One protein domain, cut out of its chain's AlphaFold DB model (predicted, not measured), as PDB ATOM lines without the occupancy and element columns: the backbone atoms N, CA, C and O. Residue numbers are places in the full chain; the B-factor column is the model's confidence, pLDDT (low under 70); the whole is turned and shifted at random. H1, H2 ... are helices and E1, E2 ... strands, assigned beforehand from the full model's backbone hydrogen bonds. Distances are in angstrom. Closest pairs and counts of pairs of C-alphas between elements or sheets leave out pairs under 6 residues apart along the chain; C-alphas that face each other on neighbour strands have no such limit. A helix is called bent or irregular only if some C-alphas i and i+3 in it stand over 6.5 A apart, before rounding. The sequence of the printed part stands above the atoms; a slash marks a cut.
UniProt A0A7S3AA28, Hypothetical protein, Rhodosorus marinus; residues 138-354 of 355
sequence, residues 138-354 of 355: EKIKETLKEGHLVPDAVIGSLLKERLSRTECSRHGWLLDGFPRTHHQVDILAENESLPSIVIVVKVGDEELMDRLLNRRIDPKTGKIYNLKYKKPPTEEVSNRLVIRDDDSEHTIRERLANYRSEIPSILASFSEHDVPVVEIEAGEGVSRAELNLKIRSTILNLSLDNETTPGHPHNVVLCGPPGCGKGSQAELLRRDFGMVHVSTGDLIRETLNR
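Overview. This is residues 138 to 354 of the 355 residues of the protein "Hypothetical protein" of Rhodosorus marinus (UniProt A0A7S3AA28). What shape does the backbone make? A sheet of five parallel strands, in the order E5 E2 E6 E1 E7, forms the core, with H8 and H9 over one face and H7b, an arm of the bent helix H7, over the other. Beyond the strands' last residues lies a small head of H5, the hairpin E3 and E4, and H6. What is it built of? The printed part has 217 residues, with ten named helices and seven named strands in the order H1 H2 H3 E1 H4 E2 H5 E3 E4 H6 H7 E5 H8 E6 H9 E7 H10, a mixed class. It is compact, with a radius of gyration of the C-alphas of 17.2 A and spans of 52 by 39 by 32 A.

Along the chain. Where does each element lie? From C-alpha 138 at (-6.068, 30.751, 47.851) come H1, residues 138 to 146, H2, 152 to 163, H3, 166 to 171, E1, 173 to 176, H4, 183 to 190, E2, 197 to 202, H5, 205 to 213, E3, 215 to 217, E4, 224 to 226, and H6, 235 to 238. H7, 249 to 272, is one helix by its hydrogen bonds but bent, C-alphas 261 and 264 being 7.0 A apart; its arms are H7a, 249 to 261, 18.8 A long, and H7b, 264 to 272. What follows? E5, 277 to 281, H8, 288 to 305, 26.3 A long, E6, 316 to 319, H9, 326 to 337, E7, 340 to 343, and H10, 344 to 353, ending at C-alpha 353 (-10.093, 21.908, 41.957).

Arrangement. Which backbone atoms pair? Within hydrogen-bond range at 2.9 A are N 200 and O 278 of E2 and E5, N 199 and O 317 of E2 and E6, N 175 and O 316 of E1 and E6, N 174 and O 340 of E1 and E7, and N 216 and O 225 of the antiparallel hairpin E3 and E4. Every O i to N i+4 pair is within range in H1, H2, H3, H5, H7a, H7b and H10, but 3 of 4 in H4, 13 of 14 in H8 and 7 of 8 in H9; H6 is too short for one. What is on the sheet? H8, at a height of 9.9 A, and H9, at 8.6 A, are on the same face, and H7b is on the opposite face. The closest C-alphas are those of Ile 280 and Lys 294 for E5 and H8, 7.5 A, Asp 176 and Gly 327 for E1 and H9, 6.4 A, and Leu 267 and Val 277 for H7b and E5, 7.2 A. H2 and H3 only graze the sheet. Which helices touch? Among them, H2 touches H4 with residues 152 to 156 alone, the closest C-alphas being those of Gly 156 and Ile 187, 6.3 A, and H10 with residues 155 to 159 alone, the closest being Leu 158 and Leu 347, 7.0 A. H4 touches H7b at a shallow tilt of 17 degrees, the same way, closest at Val 185 and Ser 269, 6.6 A. H1 and H10 are near each other, and H6 touches no helix.

Size, cuts and confidence. How large is it? The two C-alphas farthest apart, those of Asn 239 and Glu 307, are 52.2 A apart. Are there cuts, long links or weak places? The printed part has no cut and no long link. Residues 303 to 313 are under pLDDT 70; the mean of the printed part is 86.4.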
ATOM      1  N   GLU A 138      -5.746  30.590  46.429       80.69
ATOM      2  CA  GLU A 138      -6.068  30.751  47.851       80.69
ATOM      3  C   GLU A 138      -6.757  32.091  48.088       80.69
ATOM      4  O   GLU A 138      -7.804  32.118  48.736       80.69
ATOM      5  N   LYS A 139      -6.288  33.164  47.438       81.94
ATOM      6  CA  LYS A 139      -6.958  34.471  47.499       81.94
ATOM      7  C   LYS A 139      -8.413  34.408  47.018       81.94
ATOM      8  O   LYS A 139      -9.291  34.986  47.654       81.94
ATOM      9  N   ILE A 140      -8.706  33.664  45.942       83.44
ATOM     10  CA  ILE A 140     -10.094  33.465  45.480       83.44
ATOM     11  C   ILE A 140     -10.924  32.643  46.482       83.44
ATOM     12  O   ILE A 140     -12.094  32.965  46.697       83.44
ATOM     13  N   LYS A 141     -10.359  31.613  47.129       81.75
ATOM     14  CA  LYS A 141     -11.066  30.867  48.191       81.75
ATOM     15  C   LYS A 141     -11.394  31.757  49.391       81.75
ATOM     16  O   LYS A 141     -12.482  31.630  49.946       81.75
ATOM     17  N   GLU A 142     -10.473  32.629  49.783       83.31
ATOM     18  CA  GLU A 142     -10.641  33.591  50.876       83.31
ATOM     19  C   GLU A 142     -11.747  34.605  50.551       83.31
ATOM     20  O   GLU A 142     -12.757  34.645  51.252       83.31
ATOM     21  N   THR A 143     -11.657  35.260  49.385       81.44
ATOM     22  CA  THR A 143     -12.691  36.169  48.843       81.44
ATOM     23  C   THR A 143     -14.089  35.521  48.861       81.44
ATOM     24  O   THR A 143     -15.078  36.135  49.261       81.44
ATOM     25  N   LEU A 144     -14.193  34.244  48.464       77.50
ATOM     26  CA  LEU A 144     -15.463  33.509  48.447       77.50
ATOM     27  C   LEU A 144     -16.023  33.184  49.843       77.50
ATOM     28  O   LEU A 144     -17.251  33.158  49.986       77.50
ATOM     29  N   LYS A 145     -15.160  32.928  50.837       77.94
ATOM     30  CA  LYS A 145     -15.547  32.669  52.238       77.94
ATOM     31  C   LYS A 145     -16.082  33.926  52.914       77.94
ATOM     32  O   LYS A 145     -17.129  33.863  53.547       77.94
ATOM     33  N   GLU A 146     -15.396  35.051  52.726       78.31
ATOM     34  CA  GLU A 146     -15.847  36.370  53.190       78.31
ATOM     35  C   GLU A 146     -17.181  36.767  52.541       78.31
ATOM     36  O   GLU A 146     -17.995  37.457  53.139       78.31
ATOM     37  N   GLY A 147     -17.445  36.277  51.326       70.56
ATOM     38  CA  GLY A 147     -18.664  36.564  50.571       70.56
ATOM     39  C   GLY A 147     -18.517  37.691  49.555       70.56
ATOM     40  O   GLY A 147     -19.480  37.969  48.834       70.56
ATOM     41  N   HIS A 148     -17.317  38.263  49.457       78.81
ATOM     42  CA  HIS A 148     -16.895  39.214  48.439       78.81
ATOM     43  C   HIS A 148     -17.023  38.651  47.009       78.81
ATOM     44  O   HIS A 148     -17.149  37.442  46.772       78.81
ATOM     45  N   LEU A 149     -17.016  39.552  46.024       79.56
ATOM     46  CA  LEU A 149     -17.059  39.190  44.609       79.56
ATOM     47  C   LEU A 149     -15.658  38.828  44.097       79.56
ATOM     48  O   LEU A 149     -14.675  39.504  44.393       79.56
ATOM     49  N   VAL A 150     -15.576  37.757  43.306       83.44
ATOM     50  CA  VAL A 150     -14.347  37.375  42.596       83.44
ATOM     51  C   VAL A 150     -14.144  38.345  41.421       83.44
ATOM     52  O   VAL A 150     -15.121  38.574  40.709       83.44
ATOM     53  N   PRO A 151     -12.929  38.888  41.190       85.94
ATOM     54  CA  PRO A 151     -12.705  39.955  40.213       85.94
ATOM     55  C   PRO A 151     -13.193  39.648  38.794       85.94
ATOM     56  O   PRO A 151     -12.927  38.574  38.245       85.94
ATOM     57  N   ASP A 152     -13.834  40.644  38.181       85.94
ATOM     58  CA  ASP A 152     -14.568  40.521  36.917       85.94
ATOM     59  C   ASP A 152     -13.698  39.995  35.763       85.94
ATOM     60  O   ASP A 152     -14.145  39.131  35.013       85.94
ATOM     61  N   ALA A 153     -12.421  40.387  35.691       83.00
ATOM     62  CA  ALA A 153     -11.467  39.872  34.702       83.00
ATOM     63  C   ALA A 153     -11.247  38.344  34.787       83.00
ATOM     64  O   ALA A 153     -11.099  37.675  33.762       83.00
ATOM     65  N   VAL A 154     -11.265  37.763  35.996       84.19
ATOM     66  CA  VAL A 154     -11.161  36.304  36.172       84.19
ATOM     67  C   VAL A 154     -12.434  35.640  35.651       84.19
ATOM     68  O   VAL A 154     -12.361  34.697  34.864       84.19
ATOM     69  N   ILE A 155     -13.603  36.155  36.038       85.06
ATOM     70  CA  ILE A 155     -14.893  35.569  35.655       85.06
ATOM     71  C   ILE A 155     -15.156  35.706  34.152       85.06
ATOM     72  O   ILE A 155     -15.583  34.734  33.531       85.06
ATOM     73  N   GLY A 156     -14.822  36.850  33.553       85.50
ATOM     74  CA  GLY A 156     -14.893  37.081  32.111       85.50
ATOM     75  C   GLY A 156     -14.057  36.074  31.321       85.50
ATOM     76  O   GLY A 156     -14.565  35.470  30.380       85.50
ATOM     77  N   SER A 157     -12.819  35.794  31.752       86.31
ATOM     78  CA  SER A 157     -11.973  34.785  31.090       86.31
ATOM     79  C   SER A 157     -12.572  33.368  31.152       86.31
ATOM     80  O   SER A 157     -12.624  32.673  30.136       86.31
ATOM     81  N   LEU A 158     -13.113  32.965  32.311       87.62
ATOM     82  CA  LEU A 158     -13.757  31.660  32.506       87.62
ATOM     83  C   LEU A 158     -15.070  31.530  31.716       87.62
ATOM     84  O   LEU A 158     -15.378  30.452  31.200       87.62
ATOM     85  N   LEU A 159     -15.846  32.611  31.596       88.75
ATOM     86  CA  LEU A 159     -17.067  32.625  30.790       88.75
ATOM     87  C   LEU A 159     -16.761  32.613  29.294       88.75
ATOM     88  O   LEU A 159     -17.367  31.818  28.582       88.75
ATOM     89  N   LYS A 160     -15.775  33.386  28.824       88.81
ATOM     90  CA  LYS A 160     -15.317  33.356  27.426       88.81
ATOM     91  C   LYS A 160     -14.874  31.945  27.015       88.81
ATOM     92  O   LYS A 160     -15.293  31.453  25.968       88.81
ATOM     93  N   GLU A 161     -14.119  31.242  27.867       89.00
ATOM     94  CA  GLU A 161     -13.739  29.834  27.645       89.00
ATOM     95  C   GLU A 161     -14.953  28.883  27.642       89.00
ATOM     96  O   GLU A 161     -14.998  27.935  26.857       89.00
ATOM     97  N   ARG A 162     -15.962  29.108  28.500       91.00
ATOM     98  CA  ARG A 162     -17.125  28.208  28.593       91.00
ATOM     99  C   ARG A 162     -18.168  28.425  27.495       91.00
ATOM    100  O   ARG A 162     -18.761  27.437  27.049       91.00
ATOM    101  N   LEU A 163     -18.412  29.674  27.099       90.19
ATOM    102  CA  LEU A 163     -19.438  30.075  26.129       90.19
ATOM    103  C   LEU A 163     -18.982  29.872  24.678       90.19
ATOM    104  O   LEU A 163     -19.797  29.491  23.846       90.19
ATOM    105  N   SER A 164     -17.682  29.992  24.389       88.94
ATOM    106  CA  SER A 164     -17.107  29.700  23.060       88.94
ATOM    107  C   SER A 164     -17.123  28.212  22.663       88.94
ATOM    108  O   SER A 164     -16.787  27.861  21.531       88.94
ATOM    109  N   ARG A 165     -17.522  27.306  23.567       90.94
ATOM    110  CA  ARG A 165     -17.626  25.869  23.271       90.94
ATOM    111  C   ARG A 165     -18.824  25.584  22.364       90.94
ATOM    112  O   ARG A 165     -19.934  26.030  22.636       90.94
ATOM    113  N   THR A 166     -18.627  24.727  21.364       88.62
ATOM    114  CA  THR A 166     -19.631  24.376  20.336       88.62
ATOM    115  C   THR A 166     -20.965  23.853  20.884       88.62
ATOM    116  O   THR A 166     -21.990  23.997  20.223       88.62
ATOM    117  N   GLU A 167     -20.985  23.284  22.095       89.75
ATOM    118  CA  GLU A 167     -22.222  22.933  22.807       89.75
ATOM    119  C   GLU A 167     -23.142  24.149  22.989       89.75
ATOM    120  O   GLU A 167     -24.336  24.059  22.714       89.75
ATOM    121  N   CYS A 168     -22.579  25.278  23.426       89.25
ATOM    122  CA  CYS A 168     -23.292  26.517  23.726       89.25
ATOM    123  C   CYS A 168     -23.851  27.137  22.443       89.25
ATOM    124  O   CYS A 168     -25.007  27.539  22.413       89.25
ATOM    125  N   SER A 169     -23.079  27.124  21.354       86.44
ATOM    126  CA  SER A 169     -23.537  27.591  20.039       86.44
ATOM    127  C   SER A 169     -24.637  26.705  19.434       86.44
ATOM    128  O   SER A 169     -25.443  27.188  18.646       86.44
ATOM    129  N   ARG A 170     -24.677  25.403  19.768       86.88
ATOM    130  CA  ARG A 170     -25.638  24.439  19.189       86.88
ATOM    131  C   ARG A 170     -26.907  24.241  20.021       86.88
ATOM    132  O   ARG A 170     -27.941  23.882  19.466       86.88
ATOM    133  N   HIS A 171     -26.825  24.418  21.337       88.12
ATOM    134  CA  HIS A 171     -27.932  24.185  22.273       88.12
ATOM    135  C   HIS A 171     -28.360  25.433  23.043       88.12
ATOM    136  O   HIS A 171     -29.322  25.367  23.807       88.12
ATOM    137  N   GLY A 172     -27.675  26.558  22.837       91.06
ATOM    138  CA  GLY A 172     -27.864  27.758  23.637       91.06
ATOM    139  C   GLY A 172     -27.318  27.558  25.044       91.06
ATOM    140  O   GLY A 172     -26.919  26.456  25.447       91.06
ATOM    141  N   TRP A 173     -27.300  28.635  25.814       93.56
ATOM    142  CA  TRP A 173     -26.792  28.609  27.178       93.56
ATOM    143  C   TRP A 173     -27.737  29.285  28.165       93.56
ATOM    144  O   TRP A 173     -28.511  30.181  27.832       93.56
ATOM    145  N   LEU A 174     -27.665  28.820  29.409       94.38
ATOM    146  CA  LEU A 174     -28.416  29.343  30.538       94.38
ATOM    147  C   LEU A 174     -27.447  29.697  31.662       94.38
ATOM    148  O   LEU A 174     -26.810  28.807  32.228       94.38
ATOM    149  N   LEU A 175     -27.346  30.983  31.979       94.00
ATOM    150  CA  LEU A 175     -26.365  31.529  32.910       94.00
ATOM    151  C   LEU A 175     -26.989  31.755  34.303       94.00
ATOM    152  O   LEU A 175     -27.916  32.551  34.437       94.00
ATOM    153  N   ASP A 176     -26.494  31.065  35.341       89.69
ATOM    154  CA  ASP A 176     -26.910  31.251  36.747       89.69
ATOM    155  C   ASP A 176     -25.810  31.924  37.585       89.69
ATOM    156  O   ASP A 176     -24.687  31.423  37.721       89.69
ATOM    157  N   GLY A 177     -26.176  33.031  38.236       78.25
ATOM    158  CA  GLY A 177     -25.345  33.700  39.238       78.25
ATOM    159  C   GLY A 177     -24.337  34.686  38.652       78.25
ATOM    160  O   GLY A 177     -23.339  34.989  39.314       78.25
ATOM    161  N   PHE A 178     -24.601  35.156  37.433       85.94
ATOM    162  CA  PHE A 178     -23.894  36.207  36.708       85.94
ATOM    163  C   PHE A 178     -24.890  36.878  35.742       85.94
ATOM    164  O   PHE A 178     -25.746  36.163  35.216       85.94
ATOM    165  N   PRO A 179     -24.785  38.192  35.483       90.88
ATOM    166  CA  PRO A 179     -23.840  39.140  36.083       90.88
ATOM    167  C   PRO A 179     -24.162  39.459  37.553       90.88
ATOM    168  O   PRO A 179     -25.209  39.085  38.089       90.88
ATOM    169  N   ARG A 180     -23.202  40.096  38.228       89.38
ATOM    170  CA  ARG A 180     -23.267  40.566  39.626       89.38
ATOM    171  C   ARG A 180     -22.776  41.999  39.819       89.38
ATOM    172  O   ARG A 180     -22.950  42.528  40.908       89.38
ATOM    173  N   THR A 181     -22.174  42.575  38.789       89.94
ATOM    174  CA  THR A 181     -21.808  43.986  38.653       89.94
ATOM    175  C   THR A 181     -22.304  44.448  37.286       89.94
ATOM    176  O   THR A 181     -22.541  43.616  36.403       89.94
ATOM    177  N   HIS A 182     -22.452  45.751  37.076       89.44
ATOM    178  CA  HIS A 182     -22.755  46.285  35.744       89.44
ATOM    179  C   HIS A 182     -21.617  46.006  34.737       89.44
ATOM    180  O   HIS A 182     -21.898  45.532  33.643       89.44
ATOM    181  N   HIS A 183     -20.344  46.105  35.144       89.69
ATOM    182  CA  HIS A 183     -19.187  45.728  34.308       89.69
ATOM    183  C   HIS A 183     -19.200  44.281  33.791       89.69
ATOM    184  O   HIS A 183     -18.626  43.968  32.749       89.69
ATOM    185  N   GLN A 184     -19.876  43.370  34.493       91.56
ATOM    186  CA  GLN A 184     -20.073  42.003  34.018       91.56
ATOM    187  C   GLN A 184     -21.082  41.897  32.858       91.56
ATOM    188  O   GLN A 184     -21.070  40.883  32.163       91.56
ATOM    189  N   VAL A 185     -21.923  42.912  32.622       93.38
ATOM    190  CA  VAL A 185     -22.750  43.049  31.409       93.38
ATOM    191  C   VAL A 185     -21.899  43.565  30.248       93.38
ATOM    192  O   VAL A 185     -21.922  42.947  29.185       93.38
ATOM    193  N   ASP A 186     -21.078  44.601  30.474       90.75
ATOM    194  CA  ASP A 186     -20.126  45.139  29.486       90.75
ATOM    195  C   ASP A 186     -19.259  44.000  28.904       90.75
ATOM    196  O   ASP A 186     -19.154  43.820  27.691       90.75
ATOM    197  N   ILE A 187     -18.745  43.126  29.780       90.00
ATOM    198  CA  ILE A 187     -17.975  41.924  29.416       90.00
ATOM    199  C   ILE A 187     -18.790  40.917  28.573       90.00
ATOM    200  O   ILE A 187     -18.199  40.186  27.779       90.00
ATOM    201  N   LEU A 188     -20.120  40.832  28.694       91.56
ATOM    202  CA  LEU A 188     -20.930  40.005  27.783       91.56
ATOM    203  C   LEU A 188     -21.065  40.657  26.404       91.56
ATOM    204  O   LEU A 188     -20.989  39.942  25.404       91.56
ATOM    205  N   ALA A 189     -21.217  41.982  26.340       91.25
ATOM    206  CA  ALA A 189     -21.275  42.727  25.084       91.25
ATOM    207  C   ALA A 189     -19.947  42.646  24.309       91.25
ATOM    208  O   ALA A 189     -19.944  42.251  23.144       91.25
ATOM    209  N   GLU A 190     -18.810  42.893  24.973       89.38
ATOM    210  CA  GLU A 190     -17.455  42.775  24.398       89.38
ATOM    211  C   GLU A 190     -17.123  41.376  23.850       89.38
ATOM    212  O   GLU A 190     -16.231  41.221  23.015       89.38
ATOM    213  N   ASN A 191     -17.804  40.339  24.341       86.56
ATOM    214  CA  ASN A 191     -17.593  38.948  23.938       86.56
ATOM    215  C   ASN A 191     -18.727  38.400  23.054       86.56
ATOM    216  O   ASN A 191     -18.873  37.180  22.963       86.56
ATOM    217  N   GLU A 192     -19.539  39.273  22.442       88.06
ATOM    218  CA  GLU A 192     -20.672  38.915  21.562       88.06
ATOM    219  C   GLU A 192     -21.632  37.886  22.210       88.06
ATOM    220  O   GLU A 192     -22.260  37.057  21.556       88.06
ATOM    221  N   SER A 193     -21.721  37.925  23.544       90.81
ATOM    222  CA  SER A 193     -22.329  36.909  24.409       90.81
ATOM    223  C   SER A 193     -23.520  37.458  25.205       90.81
ATOM    224  O   SER A 193     -23.806  37.000  26.312       90.81
ATOM    225  N   LEU A 194     -24.230  38.447  24.656       92.00
ATOM    226  CA  LEU A 194     -25.482  38.937  25.233       92.00
ATOM    227  C   LEU A 194     -26.594  37.868  25.126       92.00
ATOM    228  O   LEU A 194     -26.641  37.108  24.151       92.00
ATOM    229  N   PRO A 195     -27.489  37.763  26.125       93.25
ATOM    230  CA  PRO A 195     -28.598  36.819  26.089       93.25
ATOM    231  C   PRO A 195     -29.765  37.343  25.242       93.25
ATOM    232  O   PRO A 195     -29.952  38.543  25.075       93.25
ATOM    233  N   SER A 196     -30.627  36.429  24.801       91.88
ATOM    234  CA  SER A 196     -31.932  36.742  24.207       91.88
ATOM    235  C   SER A 196     -32.945  37.268  25.238       91.88
ATOM    236  O   SER A 196     -33.954  37.844  24.847       91.88
ATOM    237  N   ILE A 197     -32.721  37.015  26.536       92.44
ATOM    238  CA  ILE A 197     -33.521  37.529  27.663       92.44
ATOM    239  C   ILE A 197     -32.773  37.414  29.001       92.44
ATOM    240  O   ILE A 197     -32.072  36.431  29.268       92.44
ATOM    241  N   VAL A 198     -33.017  38.383  29.885       94.69
ATOM    242  CA  VAL A 198     -32.713  38.323  31.321       94.69
ATOM    243  C   VAL A 198     -33.999  38.074  32.111       94.69
ATOM    244  O   VAL A 198     -34.958  38.835  32.009       94.69
ATOM    245  N   ILE A 199     -34.022  37.028  32.939       94.56
ATOM    246  CA  ILE A 199     -35.159  36.698  33.810       94.56
ATOM    247  C   ILE A 199     -34.776  36.966  35.265       94.56
ATOM    248  O   ILE A 199     -33.868  36.327  35.793       94.56
ATOM    249  N   VAL A 200     -35.465  37.891  35.934       94.31
ATOM    250  CA  VAL A 200     -35.163  38.323  37.310       94.31
ATOM    251  C   VAL A 200     -36.150  37.689  38.289       94.31
ATOM    252  O   VAL A 200     -37.322  38.052  38.332       94.31
ATOM    253  N   VAL A 201     -35.682  36.745  39.106       93.62
ATOM    254  CA  VAL A 201     -36.523  36.048  40.095       93.62
ATOM    255  C   VAL A 201     -36.584  36.848  41.402       93.62
ATOM    256  O   VAL A 201     -35.599  36.880  42.144       93.62
ATOM    257  N   LYS A 202     -37.737  37.462  41.699       93.06
ATOM    258  CA  LYS A 202     -37.988  38.286  42.899       93.06
ATOM    259  C   LYS A 202     -38.599  37.478  44.049       93.06
ATOM    260  O   LYS A 202     -39.447  36.618  43.835       93.06
ATOM    261  N   VAL A 203     -38.113  37.708  45.270       92.75
ATOM    262  CA  VAL A 203     -38.513  37.023  46.518       92.75
ATOM    263  C   VAL A 203     -38.277  37.991  47.683       92.75
ATOM    264  O   VAL A 203     -37.302  38.740  47.648       92.75
ATOM    265  N   GLY A 204     -39.136  37.966  48.707       91.56
ATOM    266  CA  GLY A 204     -39.004  38.814  49.898       91.56
ATOM    267  C   GLY A 204     -37.859  38.407  50.837       91.56
ATOM    268  O   GLY A 204     -37.511  37.231  50.947       91.56
ATOM    269  N   ASP A 205     -37.298  39.391  51.542       89.75
ATOM    270  CA  ASP A 205     -36.087  39.249  52.364       89.75
ATOM    271  C   ASP A 205     -36.171  38.171  53.448       89.75
ATOM    272  O   ASP A 205     -35.282  37.327  53.534       89.75
ATOM    273  N   GLU A 206     -37.241  38.164  54.246       89.00
ATOM    274  CA  GLU A 206     -37.429  37.191  55.332       89.00
ATOM    275  C   GLU A 206     -37.442  35.748  54.807       89.00
ATOM    276  O   GLU A 206     -36.852  34.841  55.397       89.00
ATOM    277  N   GLU A 207     -38.044  35.532  53.632       89.69
ATOM    278  CA  GLU A 207     -38.055  34.220  52.996       89.69
ATOM    279  C   GLU A 207     -36.678  33.856  52.419       89.69
ATOM    280  O   GLU A 207     -36.276  32.694  52.469       89.69
ATOM    281  N   LEU A 208     -35.913  34.824  51.907       91.81
ATOM    282  CA  LEU A 208     -34.533  34.602  51.463       91.81
ATOM    283  C   LEU A 208     -33.612  34.240  52.632       91.81
ATOM    284  O   LEU A 208     -32.841  33.286  52.513       91.81
ATOM    285  N   MET A 209     -33.734  34.942  53.763       90.31
ATOM    286  CA  MET A 209     -33.027  34.622  55.005       90.31
ATOM    287  C   MET A 209     -33.353  33.194  55.456       90.31
ATOM    288  O   MET A 209     -32.439  32.390  55.647       90.31
ATOM    289  N   ASP A 210     -34.632  32.820  55.540       89.25
ATOM    290  CA  ASP A 210     -35.028  31.471  55.955       89.25
ATOM    291  C   ASP A 210     -34.585  30.379  54.960       89.25
ATOM    292  O   ASP A 210     -34.047  29.338  55.364       89.25
ATOM    293  N   ARG A 211     -34.735  30.619  53.649       89.69
ATOM    294  CA  ARG A 211     -34.278  29.712  52.579       89.69
ATOM    295  C   ARG A 211     -32.758  29.483  52.628       89.69
ATOM    296  O   ARG A 211     -32.318  28.377  52.293       89.69
ATOM    297  N   LEU A 212     -31.971  30.484  53.039       88.81
ATOM    298  CA  LEU A 212     -30.512  30.403  53.169       88.81
ATOM    299  C   LEU A 212     -30.063  29.793  54.507       88.81
ATOM    300  O   LEU A 212     -29.265  28.862  54.491       88.81
ATOM    301  N   LEU A 213     -30.621  30.200  55.648       89.50
ATOM    302  CA  LEU A 213     -30.268  29.636  56.963       89.50
ATOM    303  C   LEU A 213     -30.633  28.143  57.086       89.50
ATOM    304  O   LEU A 213     -29.939  27.368  57.751       89.50
ATOM    305  N   ASN A 214     -31.680  27.693  56.383       89.56
ATOM    306  CA  ASN A 214     -32.050  26.275  56.274       89.56
ATOM    307  C   ASN A 214     -31.330  25.529  55.129       89.56
ATOM    308  O   ASN A 214     -31.630  24.353  54.888       89.56
ATOM    309  N   ARG A 215     -30.397  26.173  54.410       89.56
ATOM    310  CA  ARG A 215     -29.605  25.559  53.330       89.56
ATOM    311  C   ARG A 215     -28.540  24.625  53.894       89.56
ATOM    312  O   ARG A 215     -27.888  24.927  54.890       89.56
ATOM    313  N   ARG A 216     -28.350  23.477  53.252       90.00
ATOM    314  CA  ARG A 216     -27.304  22.504  53.591       90.00
ATOM    315  C   ARG A 216     -26.680  21.932  52.325       90.00
ATOM    316  O   ARG A 216     -27.322  21.917  51.272       90.00
ATOM    317  N   ILE A 217     -25.457  21.430  52.429       88.62
ATOM    318  CA  ILE A 217     -24.758  20.723  51.353       88.62
ATOM    319  C   ILE A 217     -24.422  19.293  51.792       88.62
ATOM    320  O   ILE A 217     -24.070  19.051  52.945       88.62
ATOM    321  N   ASP A 218     -24.553  18.336  50.874       89.75
ATOM    322  CA  ASP A 218     -24.016  16.984  51.043       89.75
ATOM    323  C   ASP A 218     -22.527  16.971  50.639       89.75
ATOM    324  O   ASP A 218     -22.236  17.085  49.442       89.75
ATOM    325  N   PRO A 219     -21.576  16.785  51.575       86.50
ATOM    326  CA  PRO A 219     -20.146  16.827  51.277       86.50
ATOM    327  C   PRO A 219     -19.678  15.675  50.373       86.50
ATOM    328  O   PRO A 219     -18.604  15.771  49.787       86.50
ATOM    329  N   LYS A 220     -20.466  14.597  50.209       87.12
ATOM    330  CA  LYS A 220     -20.135  13.491  49.291       87.12
ATOM    331  C   LYS A 220     -20.583  13.722  47.847       87.12
ATOM    332  O   LYS A 220     -20.071  13.051  46.958       87.12
ATOM    333  N   THR A 221     -21.559  14.600  47.600       85.25
ATOM    334  CA  THR A 221     -22.145  14.784  46.253       85.25
ATOM    335  C   THR A 221     -22.222  16.235  45.785       85.25
ATOM    336  O   THR A 221     -22.661  16.481  44.663       85.25
ATOM    337  N   GLY A 222     -21.866  17.204  46.634       81.25
ATOM    338  CA  GLY A 222     -22.023  18.638  46.374       81.25
ATOM    339  C   GLY A 222     -23.482  19.111  46.300       81.25
ATOM    340  O   GLY A 222     -23.740  20.302  46.119       81.25
ATOM    341  N   LYS A 223     -24.465  18.209  46.435       84.06
ATOM    342  CA  LYS A 223     -25.881  18.536  46.246       84.06
ATOM    343  C   LYS A 223     -26.389  19.422  47.377       84.06
ATOM    344  O   LYS A 223     -26.259  19.098  48.555       84.06
ATOM    345  N   ILE A 224     -27.018  20.527  46.986       85.69
ATOM    346  CA  ILE A 224     -27.657  21.471  47.904       85.69
ATOM    347  C   ILE A 224     -29.077  20.995  48.236       85.69
ATOM    348  O   ILE A 224     -29.882  20.714  47.338       85.69
ATOM    349  N   TYR A 225     -29.380  20.973  49.529       86.94
ATOM    350  CA  TYR A 225     -30.672  20.656  50.132       86.94
ATOM    351  C   TYR A 225     -31.162  21.842  50.977       86.94
ATOM    352  O   TYR A 225     -30.400  22.753  51.301       86.94
ATOM    353  N   ASN A 226     -32.444  21.839  51.336       86.31
ATOM    354  CA  ASN A 226     -33.008  22.770  52.311       86.31
ATOM    355  C   ASN A 226     -33.985  22.007  53.216       86.31
ATOM    356  O   ASN A 226     -34.866  21.304  52.719       86.31
ATOM    357  N   LEU A 227     -33.827  22.155  54.532       83.88
ATOM    358  CA  LEU A 227     -34.518  21.337  55.539       83.88
ATOM    359  C   LEU A 227     -36.054  21.478  55.523       83.88
ATOM    360  O   LEU A 227     -36.756  20.561  55.952       83.88
ATOM    361  N   LYS A 228     -36.583  22.577  54.969       83.00
ATOM    362  CA  LYS A 228     -38.018  22.800  54.749       83.00
ATOM    363  C   LYS A 228     -38.441  22.411  53.327       83.00
ATOM    364  O   LYS A 228     -39.251  21.505  53.150       83.00
ATOM    365  N   TYR A 229     -37.862  23.066  52.315       77.06
ATOM    366  CA  TYR A 229     -38.383  23.115  50.935       77.06
ATOM    367  C   TYR A 229     -37.771  22.095  49.955       77.06
ATOM    368  O   TYR A 229     -38.243  21.949  48.822       77.06
ATOM    369  N   LYS A 230     -36.679  21.421  50.339       80.81
ATOM    370  CA  LYS A 230     -35.985  20.409  49.523       80.81
ATOM    371  C   LYS A 230     -35.240  19.436  50.442       80.81
ATOM    372  O   LYS A 230     -34.007  19.452  50.507       80.81
ATOM    373  N   LYS A 231     -36.013  18.641  51.185       85.50
ATOM    374  CA  LYS A 231     -35.512  17.675  52.172       85.50
ATOM    375  C   LYS A 231     -34.570  16.634  51.535       85.50
ATOM    376  O   LYS A 231     -34.704  16.347  50.340       85.50
ATOM    377  N   PRO A 232     -33.604  16.084  52.294       87.00
ATOM    378  CA  PRO A 232     -32.796  14.951  51.844       87.00
ATOM    379  C   PRO A 232     -33.679  13.718  51.567       87.00
ATOM    380  O   PRO A 232     -34.703  13.552  52.227       87.00
ATOM    381  N   PRO A 233     -33.309  12.847  50.606       86.12
ATOM    382  CA  PRO A 233     -34.130  11.700  50.210       86.12
ATOM    383  C   PRO A 233     -34.039  10.511  51.180       86.12
ATOM    384  O   PRO A 233     -34.904   9.644  51.150       86.12
ATOM    385  N   THR A 234     -32.993  10.448  52.010       89.06
ATOM    386  CA  THR A 234     -32.770   9.398  53.013       89.06
ATOM    387  C   THR A 234     -32.121   9.988  54.264       89.06
ATOM    388  O   THR A 234     -31.447  11.024  54.203       89.06
ATOM    389  N   GLU A 235     -32.272   9.305  55.399       88.69
ATOM    390  CA  GLU A 235     -31.634   9.690  56.664       88.69
ATOM    391  C   GLU A 235     -30.099   9.659  56.569       88.69
ATOM    392  O   GLU A 235     -29.437  10.547  57.094       88.69
ATOM    393  N   GLU A 236     -29.516   8.735  55.796       88.62
ATOM    394  CA  GLU A 236     -28.071   8.697  55.508       88.62
ATOM    395  C   GLU A 236     -27.533   9.951  54.803       88.62
ATOM    396  O   GLU A 236     -26.350  10.283  54.921       88.62
ATOM    397  N   VAL A 237     -28.369  10.612  53.992       87.31
ATOM    398  CA  VAL A 237     -28.028  11.912  53.402       87.31
ATOM    399  C   VAL A 237     -28.237  12.994  54.453       87.31
ATOM    400  O   VAL A 237     -27.345  13.814  54.635       87.31
ATOM    401  N   SER A 238     -29.358  12.961  55.183       86.31
ATOM    402  CA  SER A 238     -29.689  13.924  56.245       86.31
ATOM    403  C   SER A 238     -28.591  14.040  57.307       86.31
ATOM    404  O   SER A 238     -28.130  15.140  57.600       86.31
ATOM    405  N   ASN A 239     -28.110  12.908  57.820       89.31
ATOM    406  CA  ASN A 239     -27.158  12.834  58.931       89.31
ATOM    407  C   ASN A 239     -25.727  13.247  58.544       89.31
ATOM    408  O   ASN A 239     -24.883  13.409  59.421       89.31
ATOM    409  N   ARG A 240     -25.444  13.431  57.245       91.31
ATOM    410  CA  ARG A 240     -24.167  13.966  56.739       91.31
ATOM    411  C   ARG A 240     -24.282  15.365  56.126       91.31
ATOM    412  O   ARG A 240     -23.303  15.848  55.562       91.31
ATOM    413  N   LEU A 241     -25.456  15.998  56.186       90.00
ATOM    414  CA  LEU A 241     -25.647  17.363  55.699       90.00
ATOM    415  C   LEU A 241     -24.893  18.361  56.582       90.00
ATOM    416  O   LEU A 241     -25.146  18.446  57.781       90.00
ATOM    417  N   VAL A 242     -24.041  19.181  55.968       88.75
ATOM    418  CA  VAL A 242     -23.348  20.284  56.649       88.75
ATOM    419  C   VAL A 242     -23.925  21.636  56.225       88.75
ATOM    420  O   VAL A 242     -24.530  21.769  55.154       88.75
ATOM    421  N   ILE A 243     -23.769  22.651  57.075       85.31
ATOM    422  CA  ILE A 243     -23.883  24.055  56.649       85.31
ATOM    423  C   ILE A 243     -22.683  24.335  55.728       85.31
ATOM    424  O   ILE A 243     -21.627  23.732  55.909       85.31
ATOM    425  N   ARG A 244     -22.839  25.193  54.715       80.50
ATOM    426  CA  ARG A 244     -21.695  25.607  53.891       80.50
ATOM    427  C   ARG A 244     -20.820  26.589  54.663       80.50
ATOM    428  O   ARG A 244     -21.349  27.465  55.339       80.50
ATOM    429  N   ASP A 245     -19.511  26.508  54.455       73.81
ATOM    430  CA  ASP A 245     -18.496  27.418  55.002       73.81
ATOM    431  C   ASP A 245     -18.833  28.911  54.793       73.81
ATOM    432  O   ASP A 245     -18.407  29.755  55.572       73.81
ATOM    433  N   ASP A 246     -19.603  29.227  53.745       71.81
ATOM    434  CA  ASP A 246     -19.981  30.576  53.321       71.81
ATOM    435  C   ASP A 246     -21.470  30.933  53.560       71.81
ATOM    436  O   ASP A 246     -21.985  31.878  52.957       71.81
ATOM    437  N   ASP A 247     -22.169  30.177  54.417       77.88
ATOM    438  CA  ASP A 247     -23.566  30.405  54.837       77.88
ATOM    439  C   ASP A 247     -23.671  30.892  56.301       77.88
ATOM    440  O   ASP A 247     -24.530  30.448  57.064       77.88
ATOM    441  N   SER A 248     -22.804  31.831  56.703       84.50
ATOM    442  CA  SER A 248     -22.992  32.585  57.953       84.50
ATOM    443  C   SER A 248     -24.103  33.636  57.800       84.50
ATOM    444  O   SER A 248     -24.293  34.196  56.720       84.50
ATOM    445  N   GLU A 249     -24.827  33.951  58.878       87.56
ATOM    446  CA  GLU A 249     -25.914  34.948  58.861       87.56
ATOM    447  C   GLU A 249     -25.426  36.352  58.443       87.56
ATOM    448  O   GLU A 249     -26.134  37.084  57.753       87.56
ATOM    449  N   HIS A 250     -24.189  36.703  58.806       87.50
ATOM    450  CA  HIS A 250     -23.514  37.945  58.418       87.50
ATOM    451  C   HIS A 250     -23.216  37.969  56.912       87.50
ATOM    452  O   HIS A 250     -23.679  38.865  56.207       87.50
ATOM    453  N   THR A 251     -22.546  36.926  56.415       86.69
ATOM    454  CA  THR A 251     -22.196  36.741  54.998       86.69
ATOM    455  C   THR A 251     -23.447  36.693  54.111       86.69
ATOM    456  O   THR A 251     -23.454  37.198  52.989       86.69
ATOM    457  N   ILE A 252     -24.543  36.112  54.611       89.38
ATOM    458  CA  ILE A 252     -25.852  36.103  53.946       89.38
ATOM    459  C   ILE A 252     -26.408  37.530  53.806       89.38
ATOM    460  O   ILE A 252     -26.822  37.900  52.704       89.38
ATOM    461  N   ARG A 253     -26.388  38.344  54.875       89.94
ATOM    462  CA  ARG A 253     -26.846  39.747  54.824       89.94
ATOM    463  C   ARG A 253     -26.030  40.580  53.840       89.94
ATOM    464  O   ARG A 253     -26.618  41.289  53.030       89.94
ATOM    465  N   GLU A 254     -24.706  40.458  53.849       88.50
ATOM    466  CA  GLU A 254     -23.826  41.197  52.928       88.50
ATOM    467  C   GLU A 254     -24.082  40.820  51.468       88.50
ATOM    468  O   GLU A 254     -24.219  41.686  50.609       88.50
ATOM    469  N   ARG A 255     -24.263  39.528  51.176       88.56
ATOM    470  CA  ARG A 255     -24.615  39.056  49.827       88.56
ATOM    471  C   ARG A 255     -25.996  39.531  49.361       88.56
ATOM    472  O   ARG A 255     -26.200  39.682  48.158       88.56
ATOM    473  N   LEU A 256     -26.937  39.765  50.280       91.06
ATOM    474  CA  LEU A 256     -28.240  40.372  49.981       91.06
ATOM    475  C   LEU A 256     -28.152  41.898  49.812       91.06
ATOM    476  O   LEU A 256     -28.869  42.443  48.972       91.06
ATOM    477  N   ALA A 257     -27.274  42.575  50.555       90.88
ATOM    478  CA  ALA A 257     -27.014  44.008  50.425       90.88
ATOM    479  C   ALA A 257     -26.303  44.335  49.100       90.88
ATOM    480  O   ALA A 257     -26.821  45.121  48.311       90.88
ATOM    481  N   ASN A 258     -25.197  43.645  48.800       89.81
ATOM    482  CA  ASN A 258     -24.420  43.816  47.566       89.81
ATOM    483  C   ASN A 258     -25.254  43.498  46.312       89.81
ATOM    484  O   ASN A 258     -25.120  44.148  45.280       89.81
ATOM    485  N   TYR A 259     -26.171  42.526  46.401       91.88
ATOM    486  CA  TYR A 259     -27.138  42.273  45.330       91.88
ATOM    487  C   TYR A 259     -28.082  43.467  45.106       91.88
ATOM    488  O   TYR A 259     -28.383  43.795  43.962       91.88
ATOM    489  N   ARG A 260     -28.552  44.124  46.174       91.62
ATOM    490  CA  ARG A 260     -29.477  45.266  46.079       91.62
ATOM    491  C   ARG A 260     -28.820  46.545  45.574       91.62
ATOM    492  O   ARG A 260     -29.508  47.322  44.924       91.62
ATOM    493  N   SER A 261     -27.535  46.765  45.858       92.81
ATOM    494  CA  SER A 261     -26.800  47.915  45.319       92.81
ATOM    495  C   SER A 261     -26.503  47.767  43.826       92.81
ATOM    496  O   SER A 261     -26.648  48.738  43.095       92.81
ATOM    497  N   GLU A 262     -26.145  46.565  43.359       92.50
ATOM    498  CA  GLU A 262     -25.773  46.345  41.952       92.50
ATOM    499  C   GLU A 262     -26.963  46.074  41.021       92.50
ATOM    500  O   GLU A 262     -26.894  46.427  39.843       92.50
ATOM    501  N   ILE A 263     -28.064  45.465  41.494       93.88
ATOM    502  CA  ILE A 263     -29.153  45.061  40.586       93.88
ATOM    503  C   ILE A 263     -29.760  46.211  39.754       93.88
ATOM    504  O   ILE A 263     -30.010  45.958  38.576       93.88
ATOM    505  N   PRO A 264     -29.945  47.463  40.236       94.94
ATOM    506  CA  PRO A 264     -30.464  48.537  39.386       94.94
ATOM    507  C   PRO A 264     -29.526  48.844  38.210       94.94
ATOM    508  O   PRO A 264     -29.987  48.959  37.077       94.94
ATOM    509  N   SER A 265     -28.216  48.897  38.464       95.38
ATOM    510  CA  SER A 265     -27.182  49.163  37.454       95.38
ATOM    511  C   SER A 265     -27.054  48.018  36.443       95.38
ATOM    512  O   SER A 265     -26.893  48.263  35.252       95.38
ATOM    513  N   ILE A 266     -27.187  46.766  36.897       94.62
ATOM    514  CA  ILE A 266     -27.218  45.582  36.022       94.62
ATOM    515  C   ILE A 266     -28.415  45.639  35.064       94.62
ATOM    516  O   ILE A 266     -28.259  45.382  33.872       94.62
ATOM    517  N   LEU A 267     -29.616  45.958  35.565       94.06
ATOM    518  CA  LEU A 267     -30.816  46.005  34.723       94.06
ATOM    519  C   LEU A 267     -30.820  47.221  33.784       94.06
ATOM    520  O   LEU A 267     -31.307  47.100  32.662       94.06
ATOM    521  N   ALA A 268     -30.239  48.350  34.203       94.81
ATOM    522  CA  ALA A 268     -30.012  49.504  33.335       94.81
ATOM    523  C   ALA A 268     -29.080  49.153  32.163       94.81
ATOM    524  O   ALA A 268     -29.488  49.292  31.015       94.81
ATOM    525  N   SER A 269     -27.896  48.592  32.436       94.75
ATOM    526  CA  SER A 269     -26.928  48.197  31.399       94.75
ATOM    527  C   SER A 269     -27.499  47.163  30.412       94.75
ATOM    528  O   SER A 269     -27.337  47.300  29.202       94.75
ATOM    529  N   PHE A 270     -28.280  46.176  30.876       94.62
ATOM    530  CA  PHE A 270     -28.997  45.283  29.952       94.62
ATOM    531  C   PHE A 270     -30.011  46.025  29.066       94.62
ATOM    532  O   PHE A 270     -30.121  45.709  27.882       94.62
ATOM    533  N   SER A 271     -30.719  47.022  29.606       92.38
ATOM    534  CA  SER A 271     -31.647  47.848  28.825       92.38
ATOM    535  C   SER A 271     -30.940  48.806  27.857       92.38
ATOM    536  O   SER A 271     -31.540  49.172  26.853       92.38
ATOM    537  N   GLU A 272     -29.697  49.209  28.134       93.44
ATOM    538  CA  GLU A 272     -28.849  49.999  27.223       93.44
ATOM    539  C   GLU A 272     -28.313  49.157  26.049       93.44
ATOM    540  O   GLU A 272     -27.969  49.699  25.001       93.44
ATOM    541  N   HIS A 273     -28.301  47.830  26.198       91.75
ATOM    542  CA  HIS A 273     -27.962  46.854  25.158       91.75
ATOM    543  C   HIS A 273     -29.192  46.248  24.443       91.75
ATOM    544  O   HIS A 273     -29.071  45.190  23.824       91.75
ATOM    545  N   ASP A 274     -30.371  46.876  24.546       92.00
ATOM    546  CA  ASP A 274     -31.654  46.403  23.983       92.00
ATOM    547  C   ASP A 274     -32.067  44.969  24.416       92.00
ATOM    548  O   ASP A 274     -32.920  44.328  23.796       92.00
ATOM    549  N   VAL A 275     -31.498  44.444  25.511       91.75
ATOM    550  CA  VAL A 275     -31.801  43.095  26.013       91.75
ATOM    551  C   VAL A 275     -33.099  43.118  26.830       91.75
ATOM    552  O   VAL A 275     -33.172  43.824  27.840       91.75
ATOM    553  N   PRO A 276     -34.123  42.311  26.488       92.38
ATOM    554  CA  PRO A 276     -35.372  42.303  27.237       92.38
ATOM    555  C   PRO A 276     -35.171  41.721  28.643       92.38
ATOM    556  O   PRO A 276     -34.633  40.624  28.826       92.38
ATOM    557  N   VAL A 277     -35.657  42.456  29.644       93.62
ATOM    558  CA  VAL A 277     -35.654  42.073  31.061       93.62
ATOM    559  C   VAL A 277     -37.079  41.725  31.487       93.62
ATOM    560  O   VAL A 277     -37.992  42.531  31.317       93.62
ATOM    561  N   VAL A 278     -37.284  40.545  32.082       94.19
ATOM    562  CA  VAL A 278     -38.585  40.131  32.634       94.19
ATOM    563  C   VAL A 278     -38.445  39.751  34.101       94.19
ATOM    564  O   VAL A 278     -37.722  38.822  34.461       94.19
ATOM    565  N   GLU A 279     -39.174  40.456  34.959       94.12
ATOM    566  CA  GLU A 279     -39.211  40.203  36.397       94.12
ATOM    567  C   GLU A 279     -40.350  39.240  36.757       94.12
ATOM    568  O   GLU A 279     -41.467  39.363  36.252       94.12
ATOM    569  N   ILE A 280     -40.080  38.260  37.625       93.75
ATOM    570  CA  ILE A 280     -41.041  37.220  38.010       93.75
ATOM    571  C   ILE A 280     -41.016  37.021  39.526       93.75
ATOM    572  O   ILE A 280     -40.008  36.598  40.096       93.75
ATOM    573  N   GLU A 281     -42.160  37.268  40.165       91.31
ATOM    574  CA  GLU A 281     -42.360  37.018  41.593       91.31
ATOM    575  C   GLU A 281     -42.400  35.516  41.918       91.31
ATOM    576  O   GLU A 281     -43.069  34.716  41.252       91.31
ATOM    577  N   ALA A 282     -41.669  35.153  42.972       86.50
ATOM    578  CA  ALA A 282     -41.343  33.793  43.400       86.50
ATOM    579  C   ALA A 282     -41.373  33.619  44.934       86.50
ATOM    580  O   ALA A 282     -40.763  32.680  45.467       86.50
ATOM    581  N   GLY A 283     -42.010  34.565  45.632       80.31
ATOM    582  CA  GLY A 283     -42.182  34.571  47.083       80.31
ATOM    583  C   GLY A 283     -43.396  33.774  47.569       80.31
ATOM    584  O   GLY A 283     -43.869  32.852  46.900       80.31
ATOM    585  N   GLU A 284     -43.909  34.154  48.739       75.94
ATOM    586  CA  GLU A 284     -45.056  33.516  49.389       75.94
ATOM    587  C   GLU A 284     -46.282  33.393  48.460       75.94
ATOM    588  O   GLU A 284     -46.595  34.278  47.664       75.94
ATOM    589  N   GLY A 285     -46.955  32.241  48.525       78.12
ATOM    590  CA  GLY A 285     -48.053  31.868  47.628       78.12
ATOM    591  C   GLY A 285     -47.621  31.258  46.286       78.12
ATOM    592  O   GLY A 285     -48.318  30.373  45.792       78.12
ATOM    593  N   VAL A 286     -46.467  31.639  45.718       84.62
ATOM    594  CA  VAL A 286     -46.029  31.144  44.398       84.62
ATOM    595  C   VAL A 286     -45.410  29.751  44.510       84.62
ATOM    596  O   VAL A 286     -44.354  29.548  45.114       84.62
ATOM    597  N   SER A 287     -46.031  28.754  43.876       85.88
ATOM    598  CA  SER A 287     -45.499  27.388  43.926       85.88
ATOM    599  C   SER A 287     -44.258  27.211  43.036       85.88
ATOM    600  O   SER A 287     -44.112  27.834  41.985       85.88
ATOM    601  N   ARG A 288     -43.366  26.272  43.389       84.38
ATOM    602  CA  ARG A 288     -42.175  25.954  42.566       84.38
ATOM    603  C   ARG A 288     -42.519  25.526  41.132       84.38
ATOM    604  O   ARG A 288     -41.714  25.757  40.232       84.38
ATOM    605  N   ALA A 289     -43.681  24.898  40.939       87.12
ATOM    606  CA  ALA A 289     -44.181  24.478  39.632       87.12
ATOM    607  C   ALA A 289     -44.740  25.663  38.831       87.12
ATOM    608  O   ALA A 289     -44.430  25.802  37.655       87.12
ATOM    609  N   GLU A 290     -45.500  26.545  39.480       90.25
ATOM    610  CA  GLU A 290     -46.009  27.789  38.896       90.25
ATOM    611  C   GLU A 290     -44.870  28.721  38.461       90.25
ATOM    612  O   GLU A 290     -44.898  29.236  37.349       90.25
ATOM    613  N   LEU A 291     -43.826  28.871  39.281       91.06
ATOM    614  CA  LEU A 291     -42.627  29.627  38.919       91.06
ATOM    615  C   LEU A 291     -41.935  29.047  37.675       91.06
ATOM    616  O   LEU A 291     -41.608  29.794  36.757       91.06
ATOM    617  N   ASN A 292     -41.767  27.719  37.607       90.69
ATOM    618  CA  ASN A 292     -41.223  27.059  36.416       90.69
ATOM    619  C   ASN A 292     -42.119  27.289  35.185       90.69
ATOM    620  O   ASN A 292     -41.610  27.536  34.097       90.69
ATOM    621  N   LEU A 293     -43.448  27.247  35.347       91.19
ATOM    622  CA  LEU A 293     -44.400  27.521  34.266       91.19
ATOM    623  C   LEU A 293     -44.319  28.970  33.771       91.19
ATOM    624  O   LEU A 293     -44.248  29.159  32.559       91.19
ATOM    625  N   LYS A 294     -44.258  29.965  34.670       92.81
ATOM    626  CA  LYS A 294     -44.075  31.386  34.320       92.81
ATOM    627  C   LYS A 294     -42.796  31.575  33.502       92.81
ATOM    628  O   LYS A 294     -42.878  31.962  32.339       92.81
ATOM    629  N   ILE A 295     -41.644  31.182  34.055       92.44
ATOM    630  CA  ILE A 295     -40.330  31.281  33.392       92.44
ATOM    631  C   ILE A 295     -40.349  30.583  32.019       92.44
ATOM    632  O   ILE A 295     -39.925  31.157  31.017       92.44
ATOM    633  N   ARG A 296     -40.891  29.358  31.946       90.88
ATOM    634  CA  ARG A 296     -40.998  28.585  30.701       90.88
ATOM    635  C   ARG A 296     -41.908  29.252  29.665       90.88
ATOM    636  O   ARG A 296     -41.570  29.211  28.487       90.88
ATOM    637  N   SER A 297     -43.025  29.864  30.070       90.38
ATOM    638  CA  SER A 297     -43.882  30.627  29.149       90.38
ATOM    639  C   SER A 297     -43.194  31.881  28.614       90.38
ATOM    640  O   SER A 297     -43.284  32.139  27.421       90.38
ATOM    641  N   THR A 298     -42.433  32.605  29.442       90.69
ATOM    642  CA  THR A 298     -41.666  33.775  28.991       90.69
ATOM    643  C   THR A 298     -40.648  33.401  27.911       90.69
ATOM    644  O   THR A 298     -40.601  34.049  26.869       90.69
ATOM    645  N   ILE A 299     -39.880  32.324  28.121       88.25
ATOM    646  CA  ILE A 299     -38.892  31.843  27.139       88.25
ATOM    647  C   ILE A 299     -39.581  31.403  25.839       88.25
ATOM    648  O   ILE A 299     -39.106  31.745  24.762       88.25
ATOM    649  N   LEU A 300     -40.709  30.685  25.926       85.69
ATOM    650  CA  LEU A 300     -41.444  30.211  24.747       85.69
ATOM    651  C   LEU A 300     -42.113  31.334  23.945       85.69
ATOM    652  O   LEU A 300     -42.206  31.212  22.730       85.69
ATOM    653  N   ASN A 301     -42.571  32.414  24.584       84.38
ATOM    654  CA  ASN A 301     -43.180  33.539  23.868       84.38
ATOM    655  C   ASN A 301     -42.137  34.280  23.012       84.38
ATOM    656  O   ASN A 301     -42.387  34.557  21.845       84.38
ATOM    657  N   LEU A 302     -40.914  34.463  23.525       76.44
ATOM    658  CA  LEU A 302     -39.797  35.008  22.739       76.44
ATOM    659  C   LEU A 302     -39.427  34.147  21.522       76.44
ATOM    660  O   LEU A 302     -38.909  34.682  20.544       76.44
ATOM    661  N   SER A 303     -39.693  32.837  21.566       68.25
ATOM    662  CA  SER A 303     -39.555  31.928  20.419       68.25
ATOM    663  C   SER A 303     -40.625  32.134  19.334       68.25
ATOM    664  O   SER A 303     -40.504  31.551  18.260       68.25
ATOM    665  N   LEU A 304     -41.692  32.886  19.629       62.28
ATOM    666  CA  LEU A 304     -42.809  33.184  18.725       62.28
ATOM    667  C   LEU A 304     -42.754  34.626  18.203       62.28
ATOM    668  O   LEU A 304     -43.107  34.858  17.050       62.28
ATOM    669  N   ASP A 305     -42.311  35.568  19.040       59.66
ATOM    670  CA  ASP A 305     -42.277  37.000  18.717       59.66
ATOM    671  C   ASP A 305     -41.068  37.395  17.842       59.66
ATOM    672  O   ASP A 305     -41.130  38.382  17.111       59.66
ATOM    673  N   ASN A 306     -39.968  36.632  17.886       55.59
ATOM    674  CA  ASN A 306     -38.769  36.896  17.085       55.59
ATOM    675  C   ASN A 306     -38.767  36.132  15.752       55.59
ATOM    676  O   ASN A 306     -38.936  34.913  15.731       55.59
ATOM    677  N   GLU A 307     -38.339  36.792  14.668       51.06
ATOM    678  CA  GLU A 307     -37.877  36.124  13.432       51.06
ATOM    679  C   GLU A 307     -36.510  35.411  13.602       51.06
ATOM    680  O   GLU A 307     -35.753  35.228  12.647       51.06
ATOM    681  N   THR A 308     -36.175  34.962  14.820       51.97
ATOM    682  CA  THR A 308     -35.080  34.009  15.044       51.97
ATOM    683  C   THR A 308     -35.292  32.795  14.151       51.97
ATOM    684  O   THR A 308     -36.330  32.134  14.235       51.97
ATOM    685  N   THR A 309     -34.310  32.497  13.296       48.38
ATOM    686  CA  THR A 309     -34.400  31.406  12.317       48.38
ATOM    687  C   THR A 309     -34.836  30.106  13.007       48.38
ATOM    688  O   THR A 309     -34.219  29.735  14.007       48.38
ATOM    689  N   PRO A 310     -35.887  29.402  12.533       46.62
ATOM    690  CA  PRO A 310     -36.449  28.261  13.254       46.62
ATOM    691  C   PRO A 310     -35.402  27.193  13.600       46.62
ATOM    692  O   PRO A 310     -34.920  26.470  12.728       46.62
ATOM    693  N   GLY A 311     -35.056  27.102  14.888       53.84
ATOM    694  CA  GLY A 311     -33.984  26.242  15.401       53.84
ATOM    695  C   GLY A 311     -32.739  26.967  15.929       53.84
ATOM    696  O   GLY A 311     -31.843  26.286  16.424       53.84
ATOM    697  N   HIS A 312     -32.665  28.303  15.882       60.84
ATOM    698  CA  HIS A 312     -31.648  29.047  16.629       60.84
ATOM    699  C   HIS A 312     -31.913  28.891  18.138       60.84
ATOM    700  O   HIS A 312     -33.032  29.161  18.582       60.84
ATOM    701  N   PRO A 313     -30.944  28.420  18.939       68.19
ATOM    702  CA  PRO A 313     -31.192  28.144  20.343       68.19
ATOM    703  C   PRO A 313     -31.155  29.426  21.183       68.19
ATOM    704  O   PRO A 313     -30.397  30.352  20.901       68.19
ATOM    705  N   HIS A 314     -31.961  29.475  22.242       81.38
ATOM    706  CA  HIS A 314     -32.053  30.656  23.099       81.38
ATOM    707  C   HIS A 314     -30.860  30.776  24.051       81.38
ATOM    708  O   HIS A 314     -30.406  29.785  24.625       81.38
ATOM    709  N   ASN A 315     -30.427  32.013  24.283       91.94
ATOM    710  CA  ASN A 315     -29.457  32.359  25.315       91.94
ATOM    711  C   ASN A 315     -30.192  33.092  26.440       91.94
ATOM    712  O   ASN A 315     -30.917  34.049  26.178       91.94
ATOM    713  N   VAL A 316     -30.059  32.638  27.684       93.62
ATOM    714  CA  VAL A 316     -30.857  33.146  28.813       93.62
ATOM    715  C   VAL A 316     -29.959  33.432  30.010       93.62
ATOM    716  O   VAL A 316     -29.155  32.593  30.416       93.62
ATOM    717  N   VAL A 317     -30.145  34.594  30.631       94.88
ATOM    718  CA  VAL A 317     -29.584  34.914  31.950       94.88
ATOM    719  C   VAL A 317     -30.670  34.754  33.009       94.88
ATOM    720  O   VAL A 317     -31.781  35.256  32.849       94.88
ATOM    721  N   LEU A 318     -30.345  34.080  34.114       93.88
ATOM    722  CA  LEU A 318     -31.215  33.969  35.281       93.88
ATOM    723  C   LEU A 318     -30.638  34.806  36.432       93.88
ATOM    724  O   LEU A 318     -29.670  34.427  37.094       93.88
ATOM    725  N   CYS A 319     -31.260  35.956  36.672       92.94
ATOM    726  CA  CYS A 319     -30.947  36.916  37.727       92.94
ATOM    727  C   CYS A 319     -31.868  36.740  38.951       92.94
ATOM    728  O   CYS A 319     -32.831  35.970  38.951       92.94
ATOM    729  N   GLY A 320     -31.541  37.432  40.043       92.31
ATOM    730  CA  GLY A 320     -32.240  37.336  41.329       92.31
ATOM    731  C   GLY A 320     -31.267  37.207  42.512       92.31
ATOM    732  O   GLY A 320     -30.097  36.865  42.300       92.31
ATOM    733  N   PRO A 321     -31.717  37.414  43.761       92.38
ATOM    734  CA  PRO A 321     -30.854  37.378  44.941       92.38
ATOM    735  C   PRO A 321     -30.280  35.977  45.248       92.38
ATOM    736  O   PRO A 321     -30.721  34.958  44.689       92.38
ATOM    737  N   PRO A 322     -29.270  35.862  46.132       89.62
ATOM    738  CA  PRO A 322     -28.898  34.571  46.712       89.62
ATOM    739  C   PRO A 322     -30.120  33.940  47.399       89.62
ATOM    740  O   PRO A 322     -30.837  34.605  48.129       89.62
ATOM    741  N   GLY A 323     -30.375  32.649  47.161       87.81
ATOM    742  CA  GLY A 323     -31.483  31.922  47.804       87.81
ATOM    743  C   GLY A 323     -32.834  31.941  47.073       87.81
ATOM    744  O   GLY A 323     -33.663  31.080  47.364       87.81
ATOM    745  N   CYS A 324     -33.057  32.800  46.064       90.62
ATOM    746  CA  CYS A 324     -34.363  32.865  45.376       90.62
ATOM    747  C   CYS A 324     -34.740  31.597  44.581       90.62
ATOM    748  O   CYS A 324     -35.910  31.387  44.275       90.62
ATOM    749  N   GLY A 325     -33.772  30.714  44.306       87.38
ATOM    750  CA  GLY A 325     -34.006  29.380  43.738       87.38
ATOM    751  C   GLY A 325     -33.388  29.125  42.362       87.38
ATOM    752  O   GLY A 325     -33.546  28.012  41.864       87.38
ATOM    753  N   LYS A 326     -32.663  30.098  41.785       90.00
ATOM    754  CA  LYS A 326     -32.084  30.074  40.423       90.00
ATOM    755  C   LYS A 326     -31.594  28.703  39.949       90.00
ATOM    756  O   LYS A 326     -32.275  28.097  39.136       90.00
ATOM    757  N   GLY A 327     -30.527  28.145  40.526       87.62
ATOM    758  CA  GLY A 327     -29.985  26.832  40.140       87.62
ATOM    759  C   GLY A 327     -30.953  25.638  40.224       87.62
ATOM    760  O   GLY A 327     -30.714  24.607  39.604       87.62
ATOM    761  N   SER A 328     -32.071  25.749  40.957       87.94
ATOM    762  CA  SER A 328     -33.147  24.743  40.919       87.94
ATOM    763  C   SER A 328     -34.131  24.942  39.763       87.94
ATOM    764  O   SER A 328     -34.738  23.962  39.348       87.94
ATOM    765  N   GLN A 329     -34.292  26.167  39.254       90.56
ATOM    766  CA  GLN A 329     -34.976  26.431  37.984       90.56
ATOM    767  C   GLN A 329     -34.039  26.166  36.799       90.56
ATOM    768  O   GLN A 329     -34.469  25.596  35.805       90.56
ATOM    769  N   ALA A 330     -32.742  26.467  36.918       91.25
ATOM    770  CA  ALA A 330     -31.776  26.239  35.849       91.25
ATOM    771  C   ALA A 330     -31.625  24.756  35.479       91.25
ATOM    772  O   ALA A 330     -31.590  24.435  34.295       91.25
ATOM    773  N   GLU A 331     -31.634  23.838  36.453       89.12
ATOM    774  CA  GLU A 331     -31.641  22.395  36.160       89.12
ATOM    775  C   GLU A 331     -32.962  21.930  35.504       89.12
ATOM    776  O   GLU A 331     -32.948  21.012  34.685       89.12
ATOM    777  N   LEU A 332     -34.098  22.578  35.807       89.69
ATOM    778  CA  LEU A 332     -35.376  22.305  35.132       89.69
ATOM    779  C   LEU A 332     -35.356  22.813  33.686       89.69
ATOM    780  O   LEU A 332     -35.651  22.045  32.778       89.69
ATOM    781  N   LEU A 333     -34.933  24.056  33.452       89.69
ATOM    782  CA  LEU A 333     -34.811  24.642  32.113       89.69
ATOM    783  C   LEU A 333     -33.808  23.879  31.237       89.69
ATOM    784  O   LEU A 333     -34.118  23.539  30.099       89.69
ATOM    785  N   ARG A 334     -32.642  23.524  31.784       90.38
ATOM    786  CA  ARG A 334     -31.648  22.646  31.145       90.38
ATOM    787  C   ARG A 334     -32.256  21.321  30.686       90.38
ATOM    788  O   ARG A 334     -31.942  20.858  29.594       90.38
ATOM    789  N   ARG A 335     -33.113  20.702  31.502       88.75
ATOM    790  CA  ARG A 335     -33.808  19.451  31.158       88.75
ATOM    791  C   ARG A 335     -34.920  19.670  30.125       88.75
ATOM    792  O   ARG A 335     -35.069  18.851  29.227       88.75
ATOM    793  N   ASP A 336     -35.689  20.746  30.265       86.94
ATOM    794  CA  ASP A 336     -36.917  20.991  29.497       86.94
ATOM    795  C   ASP A 336     -36.647  21.619  28.113       86.94
ATOM    796  O   ASP A 336     -37.442  21.417  27.197       86.94
ATOM    797  N   PHE A 337     -35.525  22.334  27.949       86.81
ATOM    798  CA  PHE A 337     -35.082  22.966  26.696       86.81
ATOM    799  C   PHE A 337     -33.762  22.397  26.133       86.81
ATOM    800  O   PHE A 337     -33.409  22.691  24.995       86.81
ATOM    801  N   GLY A 338     -33.013  21.590  26.895       87.88
ATOM    802  CA  GLY A 338     -31.736  20.997  26.457       87.88
ATOM    803  C   GLY A 338     -30.514  21.930  26.514       87.88
ATOM    804  O   GLY A 338     -29.447  21.556  26.031       87.88
ATOM    805  N   MET A 339     -30.662  23.124  27.094       90.75
ATOM    806  CA  MET A 339     -29.653  24.194  27.110       90.75
ATOM    807  C   MET A 339     -28.400  23.846  27.927       90.75
ATOM    808  O   MET A 339     -28.456  23.111  28.922       90.75
ATOM    809  N   VAL A 340     -27.266  24.459  27.578       92.38
ATOM    810  CA  VAL A 340     -26.040  24.376  28.382       92.38
ATOM    811  C   VAL A 340     -26.166  25.261  29.623       92.38
ATOM    812  O   VAL A 340     -26.000  26.476  29.559       92.38
ATOM    813  N   HIS A 341     -26.430  24.655  30.782       93.06
ATOM    814  CA  HIS A 341     -26.346  25.363  32.062       93.06
ATOM    815  C   HIS A 341     -24.888  25.735  32.373       93.06
ATOM    816  O   HIS A 341     -24.004  24.875  32.403       93.06
ATOM    817  N   VAL A 342     -24.659  27.019  32.636       92.19
ATOM    818  CA  VAL A 342     -23.387  27.599  33.060       92.19
ATOM    819  C   VAL A 342     -23.627  28.333  34.377       92.19
ATOM    820  O   VAL A 342     -24.356  29.317  34.415       92.19
ATOM    821  N   SER A 343     -22.999  27.889  35.468       89.69
ATOM    822  CA  SER A 343     -22.961  28.666  36.711       89.69
ATOM    823  C   SER A 343     -21.541  29.124  36.998       89.69
ATOM    824  O   SER A 343     -20.625  28.305  37.089       89.69
ATOM    825  N   THR A 344     -21.348  30.428  37.205       85.44
ATOM    826  CA  THR A 344     -20.031  30.977  37.575       85.44
ATOM    827  C   THR A 344     -19.522  30.390  38.885       85.44
ATOM    828  O   THR A 344     -18.335  30.108  39.013       85.44
ATOM    829  N   GLY A 345     -20.422  30.112  39.833       80.75
ATOM    830  CA  GLY A 345     -20.068  29.448  41.081       80.75
ATOM    831  C   GLY A 345     -19.456  28.061  40.866       80.75
ATOM    832  O   GLY A 345     -18.536  27.698  41.596       80.75
ATOM    833  N   ASP A 346     -19.939  27.303  39.878       82.31
ATOM    834  CA  ASP A 346     -19.397  25.982  39.553       82.31
ATOM    835  C   ASP A 346     -18.132  26.066  38.694       82.31
ATOM    836  O   ASP A 346     -17.198  25.326  38.975       82.31
ATOM    837  N   LEU A 347     -18.024  27.019  37.756       85.56
ATOM    838  CA  LEU A 347     -16.780  27.264  37.006       85.56
ATOM    839  C   LEU A 347     -15.596  27.593  37.931       85.56
ATOM    840  O   LEU A 347     -14.513  27.017  37.790       85.56
ATOM    841  N   ILE A 348     -15.802  28.485  38.910       83.81
ATOM    842  CA  ILE A 348     -14.769  28.833  39.898       83.81
ATOM    843  C   ILE A 348     -14.413  27.599  40.744       83.81
ATOM    844  O   ILE A 348     -13.233  27.289  40.903       83.81
ATOM    845  N   ARG A 349     -15.410  26.852  41.249       79.50
ATOM    846  CA  ARG A 349     -15.179  25.619  42.030       79.50
ATOM    847  C   ARG A 349     -14.438  24.546  41.235       79.50
ATOM    848  O   ARG A 349     -13.539  23.913  41.780       79.50
ATOM    849  N   GLU A 350     -14.794  24.333  39.972       81.31
ATOM    850  CA  GLU A 350     -14.123  23.366  39.106       81.31
ATOM    851  C   GLU A 350     -12.656  23.761  38.916       81.31
ATOM    852  O   GLU A 350     -11.764  22.943  39.122       81.31
ATOM    853  N   THR A 351     -12.391  25.030  38.603       80.38
ATOM    854  CA  THR A 351     -11.043  25.472  38.224       80.38
ATOM    855  C   THR A 351     -10.123  25.637  39.438       80.38
ATOM    856  O   THR A 351      -8.928  25.375  39.334       80.38
ATOM    857  N   LEU A 352     -10.670  25.927  40.626       80.12
ATOM    858  CA  LEU A 352      -9.956  25.778  41.902       80.12
ATOM    859  C   LEU A 352      -9.524  24.324  42.171       80.12
ATOM    860  O   LEU A 352      -8.462  24.116  42.759       80.12
ATOM    861  N   ASN A 353     -10.317  23.340  41.727       74.75
ATOM    862  CA  ASN A 353     -10.093  21.908  41.957       74.75
ATOM    863  C   ASN A 353      -9.294  21.193  40.846       74.75
ATOM    864  O   ASN A 353      -8.779  20.099  41.095       74.75
ATOM    865  N   ARG A 354      -9.167  21.768  39.638       72.12
ATOM    866  CA  ARG A 354      -8.283  21.252  38.572       72.12
ATOM    867  C   ARG A 354      -6.830  21.300  39.065       72.12
ATOM    868  O   ARG A 354      -6.315  22.396  39.283       72.12
TER     869      ARG A 354